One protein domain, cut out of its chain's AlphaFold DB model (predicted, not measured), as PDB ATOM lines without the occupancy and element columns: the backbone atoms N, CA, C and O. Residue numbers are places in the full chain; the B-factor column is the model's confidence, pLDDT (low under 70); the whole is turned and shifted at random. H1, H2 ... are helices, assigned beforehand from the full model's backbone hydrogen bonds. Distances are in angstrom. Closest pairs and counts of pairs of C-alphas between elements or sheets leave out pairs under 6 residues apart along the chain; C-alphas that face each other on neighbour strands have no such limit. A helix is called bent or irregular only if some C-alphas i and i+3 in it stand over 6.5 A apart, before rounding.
ATOM      1  N   LYS A   4      44.861  36.583  -1.716       55.78
ATOM      2  CA  LYS A   4      44.043  35.357  -1.663       55.78
ATOM      3  C   LYS A   4      44.118  34.630  -0.314       55.78
ATOM      4  O   LYS A   4      43.138  34.031   0.115       55.78
ATOM      5  N   LYS A   5      45.264  34.685   0.374       60.34
ATOM      6  CA  LYS A   5      45.462  34.025   1.676       60.34
ATOM      7  C   LYS A   5      44.931  34.849   2.850       60.34
ATOM      8  O   LYS A   5      44.567  34.266   3.865       60.34
ATOM      9  N   ILE A   6      44.855  36.176   2.716       65.75
ATOM     10  CA  ILE A   6      44.151  37.030   3.687       65.75
ATOM     11  C   ILE A   6      42.652  36.720   3.643       65.75
ATOM     12  O   ILE A   6      42.061  36.469   4.690       65.75
ATOM     13  N   ALA A   7      42.071  36.647   2.442       66.62
ATOM     14  CA  ALA A   7      40.638  36.421   2.249       66.62
ATOM     15  C   ALA A   7      40.128  35.112   2.883       66.62
ATOM     16  O   ALA A   7      39.015  35.076   3.397       66.62
ATOM     17  N   GLY A   8      40.942  34.049   2.898       76.44
ATOM     18  CA  GLY A   8      40.589  32.767   3.524       76.44
ATOM     19  C   GLY A   8      40.980  32.628   5.002       76.44
ATOM     20  O   GLY A   8      40.704  31.600   5.620       76.44
ATOM     21  N   CYS A   9      41.659  33.614   5.593       82.94
ATOM     22  CA  CYS A   9      42.175  33.485   6.951       82.94
ATOM     23  C   CYS A   9      41.066  33.724   7.984       82.94
ATOM     24  O   CYS A   9      40.693  34.860   8.265       82.94
ATOM     25  N   ARG A  10      40.596  32.653   8.631       87.31
ATOM     26  CA  ARG A  10      39.551  32.717   9.670       87.31
ATOM     27  C   ARG A  10      39.899  33.624  10.853       87.31
ATOM     28  O   ARG A  10      39.004  34.253  11.401       87.31
ATOM     29  N   LEU A  11      41.184  33.745  11.207       86.94
ATOM     30  CA  LEU A  11      41.633  34.706  12.221       86.94
ATOM     31  C   LEU A  11      41.428  36.149  11.751       86.94
ATOM     32  O   LEU A  11      40.910  36.975  12.491       86.94
ATOM     33  N   PHE A  12      41.837  36.443  10.515       85.25
ATOM     34  CA  PHE A  12      41.694  37.772   9.926       85.25
ATOM     35  C   PHE A  12      40.223  38.142   9.717       85.25
ATOM     36  O   PHE A  12      39.862  39.308   9.824       85.25
ATOM     37  N   ASN A  13      39.369  37.156   9.461       85.88
ATOM     38  CA  ASN A  13      37.936  37.346   9.254       85.88
ATOM     39  C   ASN A  13      37.114  37.290  10.555       85.88
ATOM     40  O   ASN A  13      35.892  37.287  10.490       85.88
ATOM     41  N   GLY A  14      37.758  37.223  11.726       84.75
ATOM     42  CA  GLY A  14      37.051  37.312  13.007       84.75
ATOM     43  C   GLY A  14      36.274  36.070  13.427       84.75
ATOM     44  O   GLY A  14      35.373  36.139  14.252       84.75
ATOM     45  N   HIS A  15      36.621  34.900  12.892       87.56
ATOM     46  CA  HIS A  15      35.922  33.646  13.200       87.56
ATOM     47  C   HIS A  15      36.564  32.831  14.331       87.56
ATOM     48  O   HIS A  15      36.125  31.712  14.588       87.56
ATOM     49  N   ILE A  16      37.630  33.339  14.958       88.75
ATOM     50  CA  ILE A  16      38.417  32.597  15.962       88.75
ATOM     51  C   ILE A  16      38.392  33.287  17.322       88.75
ATOM     52  O   ILE A  16      38.187  32.637  18.344       88.75
ATOM     53  N   LEU A  17      38.630  34.599  17.357       87.81
ATOM     54  CA  LEU A  17      38.696  35.342  18.611       87.81
ATOM     55  C   LEU A  17      37.307  35.848  18.981       87.81
ATOM     56  O   LEU A  17      36.610  36.417  18.153       87.81
ATOM     57  N   LYS A  18      36.926  35.676  20.250       86.38
ATOM     58  CA  LYS A  18      35.625  36.132  20.764       86.38
ATOM     59  C   LYS A  18      35.527  37.655  20.891       86.38
ATOM     60  O   LYS A  18      34.428  38.193  20.911       86.38
ATOM     61  N   HIS A  19      36.665  38.340  21.021       87.56
ATOM     62  CA  HIS A  19      36.724  39.774  21.288       87.56
ATOM     63  C   HIS A  19      37.312  40.535  20.100       87.56
ATOM     64  O   HIS A  19      38.433  40.256  19.662       87.56
ATOM     65  N   SER A  20      36.583  41.555  19.646       85.25
ATOM     66  CA  SER A  20      36.960  42.432  18.532       85.25
ATOM     67  C   SER A  20      38.299  43.139  18.753       85.25
ATOM     68  O   SER A  20      39.088  43.268  17.822       85.25
ATOM     69  N   ASN A  21      38.612  43.532  19.991       88.38
ATOM     70  CA  ASN A  21      39.887  44.178  20.321       88.38
ATOM     71  C   ASN A  21      41.090  43.263  20.059       88.38
ATOM     72  O   ASN A  21      42.104  43.703  19.517       88.38
ATOM     73  N   SER A  22      40.980  41.979  20.406       85.94
ATOM     74  CA  SER A  22      42.035  41.001  20.139       85.94
ATOM     75  C   SER A  22      42.182  40.762  18.636       85.94
ATOM     76  O   SER A  22      43.296  40.691  18.125       85.94
ATOM     77  N   GLU A  23      41.065  40.692  17.914       86.00
ATOM     78  CA  GLU A  23      41.057  40.570  16.457       86.00
ATOM     79  C   GLU A  23      41.770  41.747  15.779       86.00
ATOM     80  O   GLU A  23      42.688  41.532  14.984       86.00
ATOM     81  N   LEU A  24      41.410  42.980  16.144       87.56
ATOM     82  CA  LEU A  24      42.064  44.204  15.680       87.56
ATOM     83  C   LEU A  24      43.566  44.177  15.961       87.56
ATOM     84  O   LEU A  24      44.359  44.380  15.042       87.56
ATOM     85  N   ALA A  25      43.964  43.839  17.190       87.94
ATOM     86  CA  ALA A  25      45.372  43.755  17.564       87.94
ATOM     87  C   ALA A  25      46.143  42.772  16.669       87.94
ATOM     88  O   ALA A  25      47.196  43.117  16.130       87.94
ATOM     89  N   TYR A  26      45.612  41.567  16.438       86.19
ATOM     90  CA  TYR A  26      46.279  40.582  15.587       86.19
ATOM     91  C   TYR A  26      46.312  40.990  14.109       86.19
ATOM     92  O   TYR A  26      47.345  40.787  13.458       86.19
ATOM     93  N   LYS A  27      45.241  41.599  13.575       86.06
ATOM     94  CA  LYS A  27      45.242  42.124  12.199       86.06
ATOM     95  C   LYS A  27      46.303  43.204  12.031       86.06
ATOM     96  O   LYS A  27      47.111  43.108  11.105       86.06
ATOM     97  N   SER A  28      46.335  44.182  12.931       87.12
ATOM     98  CA  SER A  28      47.292  45.285  12.886       87.12
ATOM     99  C   SER A  28      48.728  44.807  13.081       87.12
ATOM    100  O   SER A  28      49.618  45.269  12.378       87.12
ATOM    101  N   LEU A  29      48.977  43.848  13.976       86.31
ATOM    102  CA  LEU A  29      50.335  43.371  14.243       86.31
ATOM    103  C   LEU A  29      50.900  42.510  13.114       86.31
ATOM    104  O   LEU A  29      52.065  42.687  12.765       86.31
ATOM    105  N   TYR A  30      50.106  41.597  12.547       83.88
ATOM    106  CA  TYR A  30      50.627  40.546  11.664       83.88
ATOM    107  C   TYR A  30      50.120  40.615  10.226       83.88
ATOM    108  O   TYR A  30      50.847  40.216   9.321       83.88
ATOM    109  N   CYS A  31      48.892  41.075   9.989       78.38
ATOM    110  CA  CYS A  31      48.272  40.998   8.661       78.38
ATOM    111  C   CYS A  31      48.417  42.294   7.861       78.38
ATOM    112  O   CYS A  31      48.640  42.240   6.654       78.38
ATOM    113  N   MET A  32      48.312  43.441   8.531       80.69
ATOM    114  CA  MET A  32      48.390  44.771   7.914       80.69
ATOM    115  C   MET A  32      49.825  45.314   7.831       80.69
ATOM    116  O   MET A  32      50.043  46.389   7.284       80.69
ATOM    117  N   THR A  33      50.815  44.577   8.342       80.75
ATOM    118  CA  THR A  33      52.233  44.964   8.314       80.75
ATOM    119  C   THR A  33      53.082  43.958   7.530       80.75
ATOM    120  O   THR A  33      52.648  42.866   7.136       80.75
ATOM    121  N   ALA A  34      54.363  44.282   7.348       76.06
ATOM    122  CA  ALA A  34      55.352  43.345   6.822       76.06
ATOM    123  C   ALA A  34      55.619  42.138   7.755       76.06
ATOM    124  O   ALA A  34      56.231  41.163   7.324       76.06
ATOM    125  N   LYS A  35      55.106  42.133   9.000       81.19
ATOM    126  CA  LYS A  35      55.300  41.033   9.965       81.19
ATOM    127  C   LYS A  35      54.512  39.761   9.642       81.19
ATOM    128  O   LYS A  35      54.619  38.778  10.371       81.19
ATOM    129  N   HIS A  36      53.776  39.712   8.535       77.06
ATOM    130  CA  HIS A  36      53.151  38.473   8.064       77.06
ATOM    131  C   HIS A  36      54.170  37.343   7.837       77.06
ATOM    132  O   HIS A  36      53.821  36.178   8.004       77.06
ATOM    133  N   ALA A  37      55.431  37.671   7.530       82.38
ATOM    134  CA  ALA A  37      56.527  36.701   7.447       82.38
ATOM    135  C   ALA A  37      56.876  36.043   8.799       82.38
ATOM    136  O   ALA A  37      57.508  34.997   8.821       82.38
ATOM    137  N   GLN A  38      56.448  36.628   9.920       87.44
ATOM    138  CA  GLN A  38      56.620  36.092  11.276       87.44
ATOM    139  C   GLN A  38      55.336  35.440  11.811       87.44
ATOM    140  O   GLN A  38      55.328  34.868  12.897       87.44
ATOM    141  N   CYS A  39      54.230  35.526  11.067       88.50
ATOM    142  CA  CYS A  39      52.957  34.951  11.472       88.50
ATOM    143  C   CYS A  39      53.010  33.426  11.341       88.50
ATOM    144  O   CYS A  39      52.962  32.883  10.236       88.50
ATOM    145  N   ARG A  40      53.041  32.723  12.475       90.00
ATOM    146  CA  ARG A  40      53.115  31.255  12.511       90.00
ATOM    147  C   ARG A  40      51.927  30.588  11.815       90.00
ATOM    148  O   ARG A  40      52.135  29.625  11.089       90.00
ATOM    149  N   ARG A  41      50.711  31.151  11.914       90.06
ATOM    150  CA  ARG A  41      49.545  30.696  11.118       90.06
ATOM    151  C   ARG A  41      49.820  30.731   9.620       90.06
ATOM    152  O   ARG A  41      49.497  29.779   8.914       90.06
ATOM    153  N   PHE A  42      50.363  31.847   9.139       87.12
ATOM    154  CA  PHE A  42      50.626  32.042   7.719       87.12
ATOM    155  C   PHE A  42      51.708  31.075   7.241       87.12
ATOM    156  O   PHE A  42      51.476  30.359   6.270       87.12
ATOM    157  N   LEU A  43      52.833  30.998   7.955       88.75
ATOM    158  CA  LEU A  43      53.934  30.091   7.630       88.75
ATOM    159  C   LEU A  43      53.483  28.627   7.615       88.75
ATOM    160  O   LEU A  43      53.702  27.931   6.631       88.75
ATOM    161  N   PHE A  44      52.760  28.188   8.645       90.00
ATOM    162  CA  PHE A  44      52.240  26.825   8.706       90.00
ATOM    163  C   PHE A  44      51.304  26.521   7.521       90.00
ATOM    164  O   PHE A  44      51.422  25.478   6.882       90.00
ATOM    165  N   SER A  45      50.430  27.465   7.148       87.81
ATOM    166  CA  SER A  45      49.546  27.300   5.983       87.81
ATOM    167  C   SER A  45      50.283  27.254   4.643       87.81
ATOM    168  O   SER A  45      49.792  26.630   3.704       87.81
ATOM    169  N   GLN A  46      51.448  27.902   4.538       86.44
ATOM    170  CA  GLN A  46      52.295  27.840   3.346       86.44
ATOM    171  C   GLN A  46      52.916  26.455   3.189       86.44
ATOM    172  O   GLN A  46      52.941  25.928   2.082       86.44
ATOM    173  N   THR A  47      53.377  25.872   4.295       88.69
ATOM    174  CA  THR A  47      54.057  24.575   4.302       88.69
ATOM    175  C   THR A  47      53.080  23.406   4.169       88.69
ATOM    176  O   THR A  47      53.350  22.465   3.432       88.69
ATOM    177  N   TYR A  48      51.937  23.456   4.862       88.31
ATOM    178  CA  TYR A  48      51.036  22.302   5.009       88.31
ATOM    179  C   TYR A  48      49.672  22.467   4.336       88.31
ATOM    180  O   TYR A  48      48.825  21.583   4.453       88.31
ATOM    181  N   GLY A  49      49.404  23.609   3.698       85.12
ATOM    182  CA  GLY A  49      48.128  23.875   3.023       85.12
ATOM    183  C   GLY A  49      46.907  23.977   3.951       85.12
ATOM    184  O   GLY A  49      45.789  24.125   3.467       85.12
ATOM    185  N   SER A  50      47.094  23.922   5.273       83.81
ATOM    186  CA  SER A  50      46.024  23.973   6.277       83.81
ATOM    187  C   SER A  50      46.344  24.971   7.392       83.81
ATOM    188  O   SER A  50      47.498  25.329   7.616       83.81
ATOM    189  N   CYS A  51      45.315  25.476   8.079       85.88
ATOM    190  CA  CYS A  51      45.486  26.457   9.152       85.88
ATOM    191  C   CYS A  51      44.456  26.242  10.279       85.88
ATOM    192  O   CYS A  51      43.405  26.885  10.273       85.88
ATOM    193  N   PRO A  52      44.734  25.331  11.228       88.56
ATOM    194  CA  PRO A  52      43.866  25.062  12.375       88.56
ATOM    195  C   PRO A  52      43.548  26.298  13.218       88.56
ATOM    196  O   PRO A  52      44.409  27.150  13.438       88.56
ATOM    197  N   ASP A  53      42.331  26.379  13.757       90.12
ATOM    198  CA  ASP A  53      41.862  27.555  14.501       90.12
ATOM    199  C   ASP A  53      42.655  27.830  15.788       90.12
ATOM    200  O   ASP A  53      42.868  28.988  16.129       90.12
ATOM    201  N   PHE A  54      43.199  26.798  16.435       88.81
ATOM    202  CA  PHE A  54      43.978  26.940  17.671       88.81
ATOM    203  C   PHE A  54      45.375  27.557  17.478       88.81
ATOM    204  O   PHE A  54      46.021  27.948  18.450       88.81
ATOM    205  N   ILE A  55      45.883  27.637  16.243       90.50
ATOM    206  CA  ILE A  55      47.191  28.241  15.969       90.50
ATOM    207  C   ILE A  55      47.023  29.758  15.968       90.50
ATOM    208  O   ILE A  55      46.318  30.297  15.122       90.50
ATOM    209  N   LEU A  56      47.698  30.480  16.854       90.56
ATOM    210  CA  LEU A  56      47.738  31.946  16.809       90.56
ATOM    211  C   LEU A  56      49.005  32.449  16.093       90.56
ATOM    212  O   LEU A  56      49.975  31.697  15.967       90.56
ATOM    213  N   PRO A  57      49.036  33.704  15.599       89.94
ATOM    214  CA  PRO A  57      50.179  34.252  14.864       89.94
ATOM    215  C   PRO A  57      51.508  34.181  15.618       89.94
ATOM    216  O   PRO A  57      52.551  34.056  14.985       89.94
ATOM    217  N   ASN A  58      51.454  34.225  16.948       90.69
ATOM    218  CA  ASN A  58      52.587  34.217  17.870       90.69
ATOM    219  C   ASN A  58      52.749  32.893  18.636       90.69
ATOM    220  O   ASN A  58      53.354  32.889  19.704       90.69
ATOM    221  N   THR A  59      52.174  31.785  18.156       91.50
ATOM    222  CA  THR A  59      52.329  30.497  18.848       91.50
ATOM    223  C   THR A  59      53.799  30.075  18.930       91.50
ATOM    224  O   THR A  59      54.540  30.195  17.956       91.50
ATOM    225  N   MET A  60      54.203  29.536  20.081       92.62
ATOM    226  CA  MET A  60      55.546  28.983  20.300       92.62
ATOM    227  C   MET A  60      55.648  27.504  19.904       92.62
ATOM    228  O   MET A  60      56.713  26.908  20.024       92.62
ATOM    229  N   LEU A  61      54.546  26.898  19.451       92.31
ATOM    230  CA  LEU A  61      54.531  25.494  19.056       92.31
ATOM    231  C   LEU A  61      55.361  25.261  17.786       92.31
ATOM    232  O   LEU A  61      55.248  26.003  16.795       92.31
ATOM    233  N   ALA A  62      56.137  24.179  17.813       92.38
ATOM    234  CA  ALA A  62      56.774  23.616  16.632       92.38
ATOM    235  C   ALA A  62      55.729  22.993  15.694       92.38
ATOM    236  O   ALA A  62      54.610  22.664  16.101       92.38
ATOM    237  N   ASP A  63      56.089  22.829  14.424       91.94
ATOM    238  CA  ASP A  63      55.171  22.321  13.404       91.94
ATOM    239  C   ASP A  63      54.720  20.881  13.711       91.94
ATOM    240  O   ASP A  63      53.558  20.536  13.487       91.94
ATOM    241  N   GLU A  64      55.603  20.059  14.279       92.25
ATOM    242  CA  GLU A  64      55.329  18.691  14.730       92.25
ATOM    243  C   GLU A  64      54.267  18.681  15.832       92.25
ATOM    244  O   GLU A  64      53.257  17.993  15.716       92.25
ATOM    245  N   GLN A  65      54.421  19.539  16.844       92.38
ATOM    246  CA  GLN A  65      53.469  19.656  17.954       92.38
ATOM    247  C   GLN A  65      52.092  20.134  17.481       92.38
ATOM    248  O   GLN A  65      51.051  19.745  18.017       92.38
ATOM    249  N   ILE A  66      52.069  21.002  16.467       92.38
ATOM    250  CA  ILE A  66      50.827  21.437  15.832       92.38
ATOM    251  C   ILE A  66      50.155  20.248  15.135       92.38
ATOM    252  O   ILE A  66      48.955  20.048  15.324       92.38
ATOM    253  N   LYS A  67      50.903  19.442  14.371       89.81
ATOM    254  CA  LYS A  67      50.367  18.242  13.701       89.81
ATOM    255  C   LYS A  67      49.843  17.215  14.698       89.81
ATOM    256  O   LYS A  67      48.733  16.722  14.516       89.81
ATOM    257  N   GLU A  68      50.589  16.934  15.761       91.44
ATOM    258  CA  GLU A  68      50.160  16.025  16.831       91.44
ATOM    259  C   GLU A  68      48.824  16.477  17.427       91.44
ATOM    260  O   GLU A  68      47.877  15.694  17.518       91.44
ATOM    261  N   LYS A  69      48.689  17.777  17.726       89.25
ATOM    262  CA  LYS A  69      47.416  18.353  18.179       89.25
ATOM    263  C   LYS A  69      46.315  18.239  17.126       89.25
ATOM    264  O   LYS A  69      45.173  17.989  17.495       89.25
ATOM    265  N   MET A  70      46.607  18.411  15.838       87.25
ATOM    266  CA  MET A  70      45.600  18.233  14.783       87.25
ATOM    267  C   MET A  70      45.060  16.802  14.728       87.25
ATOM    268  O   MET A  70      43.871  16.626  14.479       87.25
ATOM    269  N   VAL A  71      45.910  15.799  14.949       83.62
ATOM    270  CA  VAL A  71      45.500  14.387  14.993       83.62
ATOM    271  C   VAL A  71      44.705  14.100  16.267       83.62
ATOM    272  O   VAL A  71      43.642  13.493  16.191       83.62
ATOM    273  N   ALA A  72      45.157  14.605  17.419       76.62
ATOM    274  CA  ALA A  72      44.481  14.406  18.702       76.62
ATOM    275  C   ALA A  72      43.083  15.056  18.778       76.62
ATOM    276  O   ALA A  72      42.223  14.561  19.492       76.62
ATOM    277  N   ASN A  73      42.838  16.144  18.037       63.22
ATOM    278  CA  ASN A  73      41.532  16.822  17.984       63.22
ATOM    279  C   ASN A  73      40.572  16.247  16.919       63.22
ATOM    280  O   ASN A  73      39.526  16.841  16.668       63.22
ATOM    281  N   LYS A  74      40.921  15.136  16.253       59.16
ATOM    282  CA  LYS A  74      40.028  14.414  15.323       59.16
ATOM    283  C   LYS A  74      39.258  13.255  15.985       59.16
ATOM    284  O   LYS A  74      38.658  12.466  15.259       59.16
TER     285      LYS A  74
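This is residues 4 to 74 of the 75 residues of an uncharacterized protein of Bacteroidetes bacterium (UniProt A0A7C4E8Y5). The model is roughly a U of helices: H2, the longest helix, makes one side, H5 makes the other, and the short H3 followed by H4 makes the base. Residues 49 to 62, with no named element, loop into the space between the sides, while H1 and residues 8 to 19 run beside H2. The helices have few contacts with each other. The printed part has 71 residues with five named helices in the order H1, H2, H3, H4, H5 and no named strand, and its class is all helix. It is compact, with a radius of gyration of the C-alphas of 11.8 A and a rounded outline of 30 by 25 by 23 A.

H2, residues 20 to 31, touches H3, residues 34 to 38, only at the corner by their tight link, and only just, with 3 pairs of C-alphas within 8 A. The closest C-alphas are those of Tyr 30 and His 36, 4.9 A apart, and H2 touches H3 with residues 29 to 30 alone. H1, residues 4 to 7, is close to H2 but not clearly touching; their closest C-alphas, those of Ile 6 and Cys 31, are 7.6 A apart. H4, residues 40 to 48, is close to H3 but not clearly touching, with the closest C-alphas, those of His 36 and Phe 42, 6.9 A apart. H5, residues 63 to 72, is close to H4 but not clearly touching: the closest C-alphas, those of Phe 44 and Asp 63, are 7.1 A apart. The lines of H4 and H5 stand about perpendicular, at 80 degrees. H2 and H5 are apart, and H1 and H4 are only just apart, at 8.2 A. Every O i to N i+4 pair is within hydrogen-bond range in H2, H4 and H5; in H3 it is 0 of 1, beside 1 of 2 O i to N i+3 pairs, and H1 is too short for an O i to N i+4 pair.

H2 runs 15.1 A from C-alpha 20 at (36.960, 42.432, 18.532) to C-alpha 31; it is neither bent nor irregular, but only just: C-alphas 28 and 31 are 6.1 A apart. H3 spans 8.6 A and is only just irregular, with C-alphas 34 and 37 6.8 A apart. H4 spans 11.9 A. H5 runs 14.3 A and ends with C-alpha 72 at (44.481, 14.406, 18.702). H1, four residues, spans 5.3 A from C-alpha 4 at (44.043, 35.357, -1.663).

The two C-alphas farthest apart, those of Ala 34 and Lys 74, are 33.8 A from each other. The printed part has no cut. The links from H1 to H2, 12 residues, and from H4 to H5, 14 residues, are long; those from H2 to H3 and from H3 to H4 are tight. The mean pLDDT of the printed part is 84.8, and residues 4 to 7 and 73 to 74 are under 70.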